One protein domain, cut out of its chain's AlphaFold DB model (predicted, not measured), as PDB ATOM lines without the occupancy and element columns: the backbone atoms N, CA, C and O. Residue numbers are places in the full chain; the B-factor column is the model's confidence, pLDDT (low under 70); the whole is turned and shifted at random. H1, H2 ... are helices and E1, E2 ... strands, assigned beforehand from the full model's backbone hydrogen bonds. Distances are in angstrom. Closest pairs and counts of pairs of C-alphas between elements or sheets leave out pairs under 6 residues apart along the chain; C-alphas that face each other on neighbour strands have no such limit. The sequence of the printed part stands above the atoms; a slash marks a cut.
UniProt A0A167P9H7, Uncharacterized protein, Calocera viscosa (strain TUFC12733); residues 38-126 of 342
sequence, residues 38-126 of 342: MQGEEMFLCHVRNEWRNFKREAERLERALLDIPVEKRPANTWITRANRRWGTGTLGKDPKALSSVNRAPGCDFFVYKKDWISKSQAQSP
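AT A GLANCE: This is residues 38 to 126 of the 342 residues of an uncharacterized protein of Calocera viscosa (strain TUFC12733) (UniProt A0A167P9H7). A long, thin model: a helical hairpin of H1 and H2 makes the larger part, a small ladder of two short strands, E1 and E2, lies off one end of H1, and beyond it H3 sticks out with residues 118 to 126, of which 118 to 124 belong to H3. At the other end the loop of residues 67 to 73 sticks out, and the unnamed residues 88 to 110 lead from H2 back to the strands. The printed part has 89 residues with three named helices and two named strands in the order E1, H1, H2, E2, H3; the sheet, E1 - E2, is antiparallel, and the class is mostly helix. The whole is only just loose, close to extended, with a radius of gyration of the C-alphas of 17.9 A, and elongated, spanning 63 by 32 by 19 A.

HOW THE PARTS SIT: E1, residues 42 to 45, and E2, residues 111 to 113, are antiparallel neighbours at 167 degrees; N 44 and O 112 are 2.8 A apart, within hydrogen-bond range. H1, residues 47 to 65, touches H2, residues 78 to 87, with its residues 52 to 59 alone. Their closest C-alphas, of Ala 59 and Trp 79, are 5.2 A apart, and they run opposite ways at a shallow tilt of 27 degrees. H3, residues 114 to 124, is apart from H1 and H2; its closest C-alpha to E1 is that of Lys 114, 5.4 A from that of Glu 42. In H1, H2 and H3 every O i to N i+4 pair is within hydrogen-bond range.

IN THESE COORDINATES: E1 begins at C-alpha 42, (-0.761, 5.999, -32.455), and is 10.2 A long. H1 measures 27.0 A, H2 14.3 A, E2 7.1 A and H3 15.1 A. H3 ends at C-alpha 124, (-9.443, 20.141, -44.487).

THE WHOLE: The C-alphas farthest apart, of Pro 70 and Pro 126, are 63.8 A apart. The printed part has no cut; the links H1 to H2 and H2 to E2 are long. No printed residue is under 70 in pLDDT.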
ATOM      1  N   MET A  38      -3.346   8.268 -22.847       95.12
ATOM      2  CA  MET A  38      -2.924   8.134 -24.243       95.12
ATOM      3  C   MET A  38      -2.273   6.767 -24.531       95.12
ATOM      4  O   MET A  38      -1.668   6.577 -25.581       95.12
ATOM      5  N   GLN A  39      -2.310   5.813 -23.592       96.62
ATOM      6  CA  GLN A  39      -1.716   4.490 -23.796       96.62
ATOM      7  C   GLN A  39      -2.422   3.751 -24.942       96.62
ATOM      8  O   GLN A  39      -3.643   3.659 -24.984       96.62
ATOM      9  N   GLY A  40      -1.639   3.192 -25.860       95.88
ATOM     10  CA  GLY A  40      -2.129   2.532 -27.067       95.88
ATOM     11  C   GLY A  40      -2.390   3.488 -28.229       95.88
ATOM     12  O   GLY A  40      -2.577   3.015 -29.347       95.88
ATOM     13  N   GLU A  41      -2.344   4.807 -28.017       96.94
ATOM     14  CA  GLU A  41      -2.543   5.751 -29.112       96.94
ATOM     15  C   GLU A  41      -1.369   5.753 -30.092       96.94
ATOM     16  O   GLU A  41      -0.191   5.660 -29.724       96.94
ATOM     17  N   GLU A  42      -1.718   5.880 -31.370       96.69
ATOM     18  CA  GLU A  42      -0.761   5.999 -32.455       96.69
ATOM     19  C   GLU A  42      -0.327   7.459 -32.602       96.69
ATOM     20  O   GLU A  42      -1.153   8.373 -32.641       96.69
ATOM     21  N   MET A  43       0.978   7.681 -32.699       96.25
ATOM     22  CA  MET A  43       1.581   8.996 -32.887       96.25
ATOM     23  C   MET A  43       2.533   8.980 -34.076       96.25
ATOM     24  O   MET A  43       3.209   7.985 -34.349       96.25
ATOM     25  N   PHE A  44       2.613  10.109 -34.761       96.38
ATOM     26  CA  PHE A  44       3.473  10.319 -35.908       96.38
ATOM     27  C   PHE A  44       4.559  11.330 -35.560       96.38
ATOM     28  O   PHE A  44       4.278  12.402 -35.030       96.38
ATOM     29  N   LEU A  45       5.809  10.981 -35.853       96.31
ATOM     30  CA  LEU A  45       6.996  11.788 -35.557       96.31
ATOM     31  C   LEU A  45       7.826  11.995 -36.825       96.31
ATOM     32  O   LEU A  45       7.928  11.090 -37.661       96.31
ATOM     33  N   CYS A  46       8.486  13.150 -36.945       96.75
ATOM     34  CA  CYS A  46       9.461  13.391 -38.011       96.75
ATOM     35  C   CYS A  46      10.524  12.274 -38.044       96.75
ATOM     36  O   CYS A  46      11.224  12.019 -37.055       96.75
ATOM     37  N   HIS A  47      10.675  11.620 -39.202       94.94
ATOM     38  CA  HIS A  47      11.642  10.537 -39.366       94.94
ATOM     39  C   HIS A  47      13.074  11.029 -39.130       94.94
ATOM     40  O   HIS A  47      13.804  10.414 -38.344       94.94
ATOM     41  N   VAL A  48      13.462  12.125 -39.788       95.88
ATOM     42  CA  VAL A  48      14.824  12.675 -39.742       95.88
ATOM     43  C   VAL A  48      15.198  13.068 -38.317       95.88
ATOM     44  O   VAL A  48      16.270  12.707 -37.832       95.88
ATOM     45  N   ARG A  49      14.276  13.735 -37.613       95.56
ATOM     46  CA  ARG A  49      14.460  14.166 -36.228       95.56
ATOM     47  C   ARG A  49      14.679  12.993 -35.284       95.56
ATOM     48  O   ARG A  49      15.577  13.023 -34.445       95.56
ATOM     49  N   ASN A  50      13.854  11.960 -35.413       94.81
ATOM     50  CA  ASN A  50      13.976  10.772 -34.582       94.81
ATOM     51  C   ASN A  50      15.274  10.012 -34.869       94.81
ATOM     52  O   ASN A  50      15.940   9.546 -33.948       94.81
ATOM     53  N   GLU A  51      15.654   9.908 -36.141       95.12
ATOM     54  CA  GLU A  51      16.913   9.285 -36.520       95.12
ATOM     55  C   GLU A  51      18.102  10.036 -35.914       95.12
ATOM     56  O   GLU A  51      18.931   9.420 -35.251       95.12
ATOM     57  N   TRP A  52      18.140  11.364 -36.037       96.62
ATOM     58  CA  TRP A  52      19.167  12.192 -35.405       96.62
ATOM     59  C   TRP A  52      19.238  11.981 -33.884       96.62
ATOM     60  O   TRP A  52      20.324  11.773 -33.345       96.62
ATOM     61  N   ARG A  53      18.090  11.931 -33.187       95.75
ATOM     62  CA  ARG A  53      18.042  11.626 -31.743       95.75
ATOM     63  C   ARG A  53      18.589  10.236 -31.416       95.75
ATOM     64  O   ARG A  53      19.198  10.060 -30.364       95.75
ATOM     65  N   ASN A  54      18.381   9.244 -32.281       95.75
ATOM     66  CA  ASN A  54      18.977   7.918 -32.107       95.75
ATOM     67  C   ASN A  54      20.499   7.989 -32.233       95.75
ATOM     68  O   ASN A  54      21.189   7.509 -31.344       95.75
ATOM     69  N   PHE A  55      21.016   8.648 -33.274       96.75
ATOM     70  CA  PHE A  55      22.456   8.847 -33.439       96.75
ATOM     71  C   PHE A  55      23.088   9.555 -32.244       96.75
ATOM     72  O   PHE A  55      24.125   9.107 -31.768       96.75
ATOM     73  N   LYS A  56      22.447  10.614 -31.737       97.19
ATOM     74  CA  LYS A  56      22.913  11.339 -30.552       97.19
ATOM     75  C   LYS A  56      22.978  10.428 -29.321       97.19
ATOM     76  O   LYS A  56      24.036  10.312 -28.717       97.19
ATOM     77  N   ARG A  57      21.896   9.698 -29.015       97.56
ATOM     78  CA  ARG A  57      21.850   8.765 -27.872       97.56
ATOM     79  C   ARG A  57      22.883   7.643 -27.967       97.56
ATOM     80  O   ARG A  57      23.487   7.292 -26.958       97.56
ATOM     81  N   GLU A  58      23.069   7.058 -29.148       97.75
ATOM     82  CA  GLU A  58      24.067   6.000 -29.355       97.75
ATOM     83  C   GLU A  58      25.500   6.542 -29.275       97.75
ATOM     84  O   GLU A  58      26.365   5.895 -28.684       97.75
ATOM     85  N   ALA A  59      25.745   7.743 -29.810       97.50
ATOM     86  CA  ALA A  59      27.035   8.413 -29.704       97.50
ATOM     87  C   ALA A  59      27.394   8.709 -28.241       97.50
ATOM     88  O   ALA A  59      28.477   8.319 -27.816       97.50
ATOM     89  N   GLU A  60      26.477   9.305 -27.472       97.25
ATOM     90  CA  GLU A  60      26.656   9.604 -26.042       97.25
ATOM     91  C   GLU A  60      26.809   8.330 -25.201       97.25
ATOM     92  O   GLU A  60      27.585   8.290 -24.249       97.25
ATOM     93  N   ARG A  61      26.076   7.256 -25.534       97.38
ATOM     94  CA  ARG A  61      26.224   5.965 -24.850       97.38
ATOM     95  C   ARG A  61      27.612   5.378 -25.073       97.38
ATOM     96  O   ARG A  61      28.213   4.901 -24.115       97.38
ATOM     97  N   LEU A  62      28.100   5.402 -26.314       96.69
ATOM     98  CA  LEU A  62      29.439   4.922 -26.630       96.69
ATOM     99  C   LEU A  62      30.497   5.793 -25.953       96.69
ATOM    100  O   LEU A  62      31.402   5.254 -25.337       96.69
ATOM    101  N   GLU A  63      30.362   7.115 -26.003       96.31
ATOM    102  CA  GLU A  63      31.281   8.035 -25.328       96.31
ATOM    103  C   GLU A  63      31.347   7.770 -23.822       96.31
ATOM    104  O   GLU A  63      32.441   7.624 -23.285       96.31
ATOM    105  N   ARG A  64      30.193   7.579 -23.168       97.69
ATOM    106  CA  ARG A  64      30.127   7.191 -21.754       97.69
ATOM    107  C   ARG A  64      30.830   5.858 -21.485       97.69
ATOM    108  O   ARG A  64      31.558   5.758 -20.510       97.69
ATOM    109  N   ALA A  65      30.651   4.858 -22.350       96.50
ATOM    110  CA  ALA A  65      31.326   3.561 -22.228       96.50
ATOM    111  C   ALA A  65      32.845   3.632 -22.483       96.50
ATOM    112  O   ALA A  65      33.577   2.731 -22.091       96.50
ATOM    113  N   LEU A  66      33.321   4.682 -23.156       95.81
ATOM    114  CA  LEU A  66      34.739   4.917 -23.416       95.81
ATOM    115  C   LEU A  66      35.404   5.803 -22.354       95.81
ATOM    116  O   LEU A  66      36.619   5.989 -22.430       95.81
ATOM    117  N   LEU A  67      34.657   6.343 -21.380       96.69
ATOM    118  CA  LEU A  67      35.217   7.213 -20.337       96.69
ATOM    119  C   LEU A  67      36.322   6.515 -19.536       96.69
ATOM    120  O   LEU A  67      37.337   7.149 -19.250       96.69
ATOM    121  N   ASP A  68      36.174   5.215 -19.289       95.00
ATOM    122  CA  ASP A  68      37.124   4.409 -18.510       95.00
ATOM    123  C   ASP A  68      38.413   4.068 -19.281       95.00
ATOM    124  O   ASP A  68      39.400   3.612 -18.704       95.00
ATOM    125  N   ILE A  69      38.428   4.281 -20.599       96.25
ATOM    126  CA  ILE A  69      39.587   4.002 -21.449       96.25
ATOM    127  C   ILE A  69      40.417   5.290 -21.583       96.25
ATOM    128  O   ILE A  69      39.845   6.347 -21.879       96.25
ATOM    129  N   PRO A  70      41.756   5.232 -21.425       97.31
ATOM    130  CA  PRO A  70      42.641   6.365 -21.697       97.31
ATOM    131  C   PRO A  70      42.404   6.946 -23.093       97.31
ATOM    132  O   PRO A  70      42.174   6.194 -24.044       97.31
ATOM    133  N   VAL A  71      42.456   8.274 -23.221       95.44
ATOM    134  CA  VAL A  71      42.052   9.004 -24.438       95.44
ATOM    135  C   VAL A  71      42.789   8.494 -25.680       95.44
ATOM    136  O   VAL A  71      42.176   8.336 -26.733       95.44
ATOM    137  N   GLU A  72      44.062   8.130 -25.539       96.62
ATOM    138  CA  GLU A  72      44.931   7.640 -26.613       96.62
ATOM    139  C   GLU A  72      44.478   6.285 -27.177       96.62
ATOM    140  O   GLU A  72      44.794   5.940 -28.315       96.62
ATOM    141  N   LYS A  73      43.737   5.502 -26.383       97.00
ATOM    142  CA  LYS A  73      43.251   4.162 -26.744       97.00
ATOM    143  C   LYS A  73      41.775   4.148 -27.139       97.00
ATOM    144  O   LYS A  73      41.259   3.086 -27.494       97.00
ATOM    145  N   ARG A  74      41.071   5.283 -27.070       96.62
ATOM    146  CA  ARG A  74      39.641   5.332 -27.389       96.62
ATOM    147  C   ARG A  74      39.433   5.110 -28.892       96.62
ATOM    148  O   ARG A  74      39.980   5.859 -29.702       96.62
ATOM    149  N   PRO A  75      38.635   4.111 -29.305       96.75
ATOM    150  CA  PRO A  75      38.263   3.970 -30.702       96.75
ATOM    151  C   PRO A  75      37.418   5.171 -31.146       96.75
ATOM    152  O   PRO A  75      36.658   5.748 -30.366       96.75
ATOM    153  N   ALA A  76      37.509   5.525 -32.428       96.62
ATOM    154  CA  ALA A  76      36.691   6.588 -32.997       96.62
ATOM    155  C   ALA A  76      35.190   6.264 -32.867       96.62
ATOM    156  O   ALA A  76      34.742   5.154 -33.171       96.62
ATOM    157  N   ASN A  77      34.395   7.256 -32.461       96.94
ATOM    158  CA  ASN A  77      32.953   7.097 -32.305       96.94
ATOM    159  C   ASN A  77      32.263   7.006 -33.680       96.94
ATOM    160  O   ASN A  77      31.981   8.012 -34.339       96.94
ATOM    161  N   THR A  78      31.975   5.777 -34.111       97.31
ATOM    162  CA  THR A  78      31.395   5.491 -35.434       97.31
ATOM    163  C   THR A  78      30.022   6.139 -35.648       97.31
ATOM    164  O   THR A  78      29.673   6.469 -36.788       97.31
ATOM    165  N   TRP A  79      29.257   6.386 -34.577       97.12
ATOM    166  CA  TRP A  79      27.964   7.070 -34.641       97.12
ATOM    167  C   TRP A  79      28.122   8.545 -34.995       97.12
ATOM    168  O   TRP A  79      27.394   9.034 -35.862       97.12
ATOM    169  N   ILE A  80      29.120   9.225 -34.420       96.81
ATOM    170  CA  ILE A  80      29.465  10.607 -34.781       96.81
ATOM    171  C   ILE A  80      29.892  10.670 -36.249       96.81
ATOM    172  O   ILE A  80      29.387  11.499 -37.004       96.81
ATOM    173  N   THR A  81      30.760   9.758 -36.701       97.06
ATOM    174  CA  THR A  81      31.209   9.722 -38.104       97.06
ATOM    175  C   THR A  81      30.045   9.523 -39.079       97.06
ATOM    176  O   THR A  81      29.963  10.211 -40.099       97.06
ATOM    177  N   ARG A  82      29.120   8.601 -38.780       97.12
ATOM    178  CA  ARG A  82      27.952   8.339 -39.633       97.12
ATOM    179  C   ARG A  82      26.967   9.517 -39.620       97.12
ATOM    180  O   ARG A  82      26.462   9.868 -40.685       97.12
ATOM    181  N   ALA A  83      26.751  10.162 -38.474       96.62
ATOM    182  CA  ALA A  83      25.936  11.374 -38.383       96.62
ATOM    183  C   ALA A  83      26.551  12.538 -39.178       96.62
ATOM    184  O   ALA A  83      25.851  13.179 -39.960       96.62
ATOM    185  N   ASN A  84      27.866  12.749 -39.059       96.44
ATOM    186  CA  ASN A  84      28.586  13.782 -39.803       96.44
ATOM    187  C   ASN A  84      28.528  13.549 -41.317       96.44
ATOM    188  O   ASN A  84      28.368  14.498 -42.076       96.44
ATOM    189  N   ARG A  85      28.598  12.290 -41.768       97.25
ATOM    190  CA  ARG A  85      28.416  11.950 -43.188       97.25
ATOM    191  C   ARG A  85      27.006  12.281 -43.685       97.25
ATOM    192  O   ARG A  85      26.851  12.657 -44.839       97.25
ATOM    193  N   ARG A  86      25.988  12.094 -42.841       96.00
ATOM    194  CA  ARG A  86      24.584  12.258 -43.233       96.00
ATOM    195  C   ARG A  86      24.112  13.710 -43.203       96.00
ATOM    196  O   ARG A  86      23.369  14.101 -44.094       96.00
ATOM    197  N   TRP A  87      24.514  14.485 -42.198       96.00
ATOM    198  CA  TRP A  87      23.994  15.842 -41.982       96.00
ATOM    199  C   TRP A  87      25.063  16.941 -41.923       96.00
ATOM    200  O   TRP A  87      24.718  18.112 -41.799       96.00
ATOM    201  N   GLY A  88      26.344  16.589 -42.022       96.75
ATOM    202  CA  GLY A  88      27.460  17.523 -41.879       96.75
ATOM    203  C   GLY A  88      28.082  17.504 -40.483       96.75
ATOM    204  O   GLY A  88      27.503  17.001 -39.514       96.75
ATOM    205  N   THR A  89      29.297  18.034 -40.384       97.00
ATOM    206  CA  THR A  89      30.093  18.064 -39.152       97.00
ATOM    207  C   THR A  89      29.423  18.877 -38.043       97.00
ATOM    208  O   THR A  89      28.739  19.866 -38.295       97.00
ATOM    209  N   GLY A  90      29.584  18.431 -36.793       95.69
ATOM    210  CA  GLY A  90      29.043  19.120 -35.612       95.69
ATOM    211  C   GLY A  90      27.530  18.970 -35.421       95.69
ATOM    212  O   GLY A  90      26.968  19.506 -34.470       95.69
ATOM    213  N   THR A  91      26.846  18.207 -36.276       95.88
ATOM    214  CA  THR A  91      25.379  18.148 -36.261       95.88
ATOM    215  C   THR A  91      24.786  17.559 -34.977       95.88
ATOM    216  O   THR A  91      23.684  17.935 -34.584       95.88
ATOM    217  N   LEU A  92      25.476  16.642 -34.294       96.19
ATOM    218  CA  LEU A  92      24.973  16.067 -33.034       96.19
ATOM    219  C   LEU A  92      25.017  17.055 -31.853       96.19
ATOM    220  O   LEU A  92      24.264  16.883 -30.894       96.19
ATOM    221  N   GLY A  93      25.841  18.104 -31.950       96.00
ATOM    222  CA  GLY A  93      25.910  19.184 -30.961       96.00
ATOM    223  C   GLY A  93      24.826  20.250 -31.131       96.00
ATOM    224  O   GLY A  93      24.636  21.068 -30.241       96.00
ATOM    225  N   LYS A  94      24.095  20.239 -32.251       96.38
ATOM    226  CA  LYS A  94      23.041  21.218 -32.525       96.38
ATOM    227  C   LYS A  94      21.844  21.035 -31.595       96.38
ATOM    228  O   LYS A  94      21.489  19.906 -31.233       96.38
ATOM    229  N   ASP A  95      21.191  22.142 -31.255       95.19
ATOM    230  CA  ASP A  95      19.995  22.116 -30.422       95.19
ATOM    231  C   ASP A  95      18.759  21.846 -31.296       95.19
ATOM    232  O   ASP A  95      18.546  22.514 -32.319       95.19
ATOM    233  N   PRO A  96      17.919  20.857 -30.939       92.00
ATOM    234  CA  PRO A  96      16.626  20.686 -31.563       92.00
ATOM    235  C   PRO A  96      15.775  21.962 -31.631       92.00
ATOM    236  O   PRO A  96      15.122  22.184 -32.653       92.00
ATOM    237  N   LYS A  97      15.777  22.778 -30.578       92.62
ATOM    238  CA  LYS A  97      14.888  23.935 -30.430       92.62
ATOM    239  C   LYS A  97      15.527  25.259 -30.857       92.62
ATOM    240  O   LYS A  97      14.894  26.300 -30.701       92.62
ATOM    241  N   ALA A  98      16.740  25.239 -31.416       94.06
ATOM    242  CA  ALA A  98      17.392  26.468 -31.845       94.06
ATOM    243  C   ALA A  98      16.551  27.206 -32.896       94.06
ATOM    244  O   ALA A  98      16.136  26.625 -33.904       94.06
ATOM    245  N   LEU A  99      16.354  28.507 -32.673       92.56
ATOM    246  CA  LEU A  99      15.651  29.399 -33.598       92.56
ATOM    247  C   LEU A  99      16.461  29.640 -34.880       92.56
ATOM    248  O   LEU A  99      15.904  29.705 -35.973       92.56
ATOM    249  N   SER A 100      17.788  29.742 -34.752       94.12
ATOM    250  CA  SER A 100      18.692  29.908 -35.891       94.12
ATOM    251  C   SER A 100      18.867  28.594 -36.644       94.12
ATOM    252  O   SER A 100      19.255  27.579 -36.062       94.12
ATOM    253  N   SER A 101      18.669  28.627 -37.963       91.25
ATOM    254  CA  SER A 101      18.864  27.477 -38.857       91.25
ATOM    255  C   SER A 101      20.288  26.909 -38.811       91.25
ATOM    256  O   SER A 101      20.477  25.711 -39.013       91.25
ATOM    257  N   VAL A 102      21.289  27.735 -38.485       93.94
ATOM    258  CA  VAL A 102      22.693  27.312 -38.361       93.94
ATOM    259  C   VAL A 102      22.872  26.347 -37.186       93.94
ATOM    260  O   VAL A 102      23.520  25.306 -37.330       93.94
ATOM    261  N   ASN A 103      22.224  26.649 -36.059       95.31
ATOM    262  CA  ASN A 103      22.336  25.900 -34.804       95.31
ATOM    263  C   ASN A 103      21.226  24.858 -34.623       95.31
ATOM    264  O   ASN A 103      21.247  24.109 -33.648       95.31
ATOM    265  N   ARG A 104      20.271  24.790 -35.557       94.88
ATOM    266  CA  ARG A 104      19.136  23.871 -35.494       94.88
ATOM    267  C   ARG A 104      19.542  22.461 -35.897       94.88
ATOM    268  O   ARG A 104      20.124  22.235 -36.960       94.88
ATOM    269  N   ALA A 105      19.225  21.491 -35.043       95.81
ATOM    270  CA  ALA A 105      19.418  20.082 -35.368       95.81
ATOM    271  C   ALA A 105      18.502  19.655 -36.534       95.81
ATOM    272  O   ALA A 105      17.391  20.175 -36.658       95.81
ATOM    273  N   PRO A 106      18.925  18.688 -37.367       95.56
ATOM    274  CA  PRO A 106      18.184  18.256 -38.543       95.56
ATOM    275  C   PRO A 106      16.821  17.651 -38.190       95.56
ATOM    276  O   PRO A 106      16.597  17.111 -37.099       95.56
ATOM    277  N   GLY A 107      15.928  17.706 -39.175       94.19
ATOM    278  CA  GLY A 107      14.521  17.356 -39.020       94.19
ATOM    279  C   GLY A 107      13.682  18.523 -38.497       94.19
ATOM    280  O   GLY A 107      14.205  19.552 -38.079       94.19
ATOM    281  N   CYS A 108      12.366  18.352 -38.526       93.56
ATOM    282  CA  CYS A 108      11.411  19.299 -37.961       93.56
ATOM    283  C   CYS A 108      10.831  18.769 -36.639       93.56
ATOM    284  O   CYS A 108      11.018  17.605 -36.272       93.56
ATOM    285  N   ASP A 109      10.103  19.627 -35.926       92.19
ATOM    286  CA  ASP A 109       9.408  19.293 -34.675       92.19
ATOM    287  C   ASP A 109       8.027  18.665 -34.909       92.19
ATOM    288  O   ASP A 109       7.162  18.692 -34.040       92.19
ATOM    289  N   PHE A 110       7.828  18.073 -36.091       94.00
ATOM    290  CA  PHE A 110       6.575  17.435 -36.454       94.00
ATOM    291  C   PHE A 110       6.237  16.300 -35.483       94.00
ATOM    292  O   PHE A 110       6.962  15.298 -35.377       94.00
ATOM    293  N   PHE A 111       5.107  16.479 -34.809       95.00
ATOM    294  CA  PHE A 111       4.501  15.542 -33.885       95.00
ATOM    295  C   PHE A 111       2.983  15.694 -33.960       95.00
ATOM    296  O   PHE A 111       2.460  16.797 -33.797       95.00
ATOM    297  N   VAL A 112       2.272  14.595 -34.199       96.06
ATOM    298  CA  VAL A 112       0.805  14.593 -34.199       96.06
ATOM    299  C   VAL A 112       0.279  13.222 -33.787       96.06
ATOM    300  O   VAL A 112       0.821  12.196 -34.201       96.06
ATOM    301  N   TYR A 113      -0.775  13.180 -32.973       96.44
ATOM    302  CA  TYR A 113      -1.494  11.931 -32.717       96.44
ATOM    303  C   TYR A 113      -2.364  11.570 -33.919       96.44
ATOM    304  O   TYR A 113      -2.884  12.448 -34.610       96.44
ATOM    305  N   LYS A 114      -2.564  10.273 -34.171       95.00
ATOM    306  CA  LYS A 114      -3.373   9.811 -35.307       95.00
ATOM    307  C   LYS A 114      -4.786  10.376 -35.273       95.00
ATOM    308  O   LYS A 114      -5.266  10.819 -36.309       95.00
ATOM    309  N   LYS A 115      -5.417  10.419 -34.096       94.12
ATOM    310  CA  LYS A 115      -6.756  11.001 -33.925       94.12
ATOM    311  C   LYS A 115      -6.808  12.468 -34.364       94.12
ATOM    312  O   LYS A 115      -7.690  12.839 -35.126       94.12
ATOM    313  N   ASP A 116      -5.819  13.271 -33.971       94.94
ATOM    314  CA  ASP A 116      -5.767  14.698 -34.303       94.94
ATOM    315  C   ASP A 116      -5.504  14.905 -35.793       94.94
ATOM    316  O   ASP A 116      -6.058  15.812 -36.411       94.94
ATOM    317  N   TRP A 117      -4.662  14.054 -36.378       94.25
ATOM    318  CA  TRP A 117      -4.381  14.094 -37.803       94.25
ATOM    319  C   TRP A 117      -5.603  13.696 -38.641       94.25
ATOM    320  O   TRP A 117      -5.912  14.410 -39.591       94.25
ATOM    321  N   ILE A 118      -6.342  12.647 -38.259       91.56
ATOM    322  CA  ILE A 118      -7.606  12.258 -38.910       91.56
ATOM    323  C   ILE A 118      -8.642  13.385 -38.795       91.56
ATOM    324  O   ILE A 118      -9.258  13.756 -39.789       91.56
ATOM    325  N   SER A 119      -8.808  13.979 -37.610       92.62
ATOM    326  CA  SER A 119      -9.738  15.100 -37.419       92.62
ATOM    327  C   SER A 119      -9.367  16.305 -38.289       92.62
ATOM    328  O   SER A 119     -10.235  16.916 -38.911       92.62
ATOM    329  N   LYS A 120      -8.071  16.637 -38.386       90.75
ATOM    330  CA  LYS A 120      -7.581  17.724 -39.248       90.75
ATOM    331  C   LYS A 120      -7.745  17.410 -40.733       90.75
ATOM    332  O   LYS A 120      -8.129  18.304 -41.481       90.75
ATOM    333  N   SER A 121      -7.471  16.180 -41.168       88.75
ATOM    334  CA  SER A 121      -7.603  15.797 -42.577       88.75
ATOM    335  C   SER A 121      -9.066  15.773 -43.023       88.75
ATOM    336  O   SER A 121      -9.370  16.233 -44.121       88.75
ATOM    337  N   GLN A 122      -9.988  15.351 -42.152       88.25
ATOM    338  CA  GLN A 122     -11.428  15.441 -42.405       88.25
ATOM    339  C   GLN A 122     -11.924  16.892 -42.445       88.25
ATOM    340  O   GLN A 122     -12.731  17.226 -43.304       88.25
ATOM    341  N   ALA A 123     -11.420  17.765 -41.566       89.88
ATOM    342  CA  ALA A 123     -11.776  19.186 -41.568       89.88
ATOM    343  C   ALA A 123     -11.227  19.945 -42.790       89.88
ATOM    344  O   ALA A 123     -11.851  20.893 -43.261       89.88
ATOM    345  N   GLN A 124     -10.055  19.548 -43.296       83.25
ATOM    346  CA  GLN A 124      -9.443  20.141 -44.487       83.25
ATOM    347  C   GLN A 124      -9.973  19.567 -45.794       83.25
ATOM    348  O   GLN A 124      -9.815  20.220 -46.824       83.25
ATOM    349  N   SER A 125     -10.584  18.379 -45.775       80.38
ATOM    350  CA  SER A 125     -11.320  17.886 -46.930       80.38
ATOM    351  C   SER A 125     -12.417  18.909 -47.215       80.38
ATOM    352  O   SER A 125     -13.335  19.024 -46.398       80.38
ATOM    353  N   PRO A 126     -12.332  19.689 -48.315       74.38
ATOM    354  CA  PRO A 126     -13.386  20.624 -48.652       74.38
ATOM    355  C   PRO A 126     -14.650  19.789 -48.702       74.38
ATOM    356  O   PRO A 126     -14.704  18.799 -49.434       74.38
TER     357      PRO A 126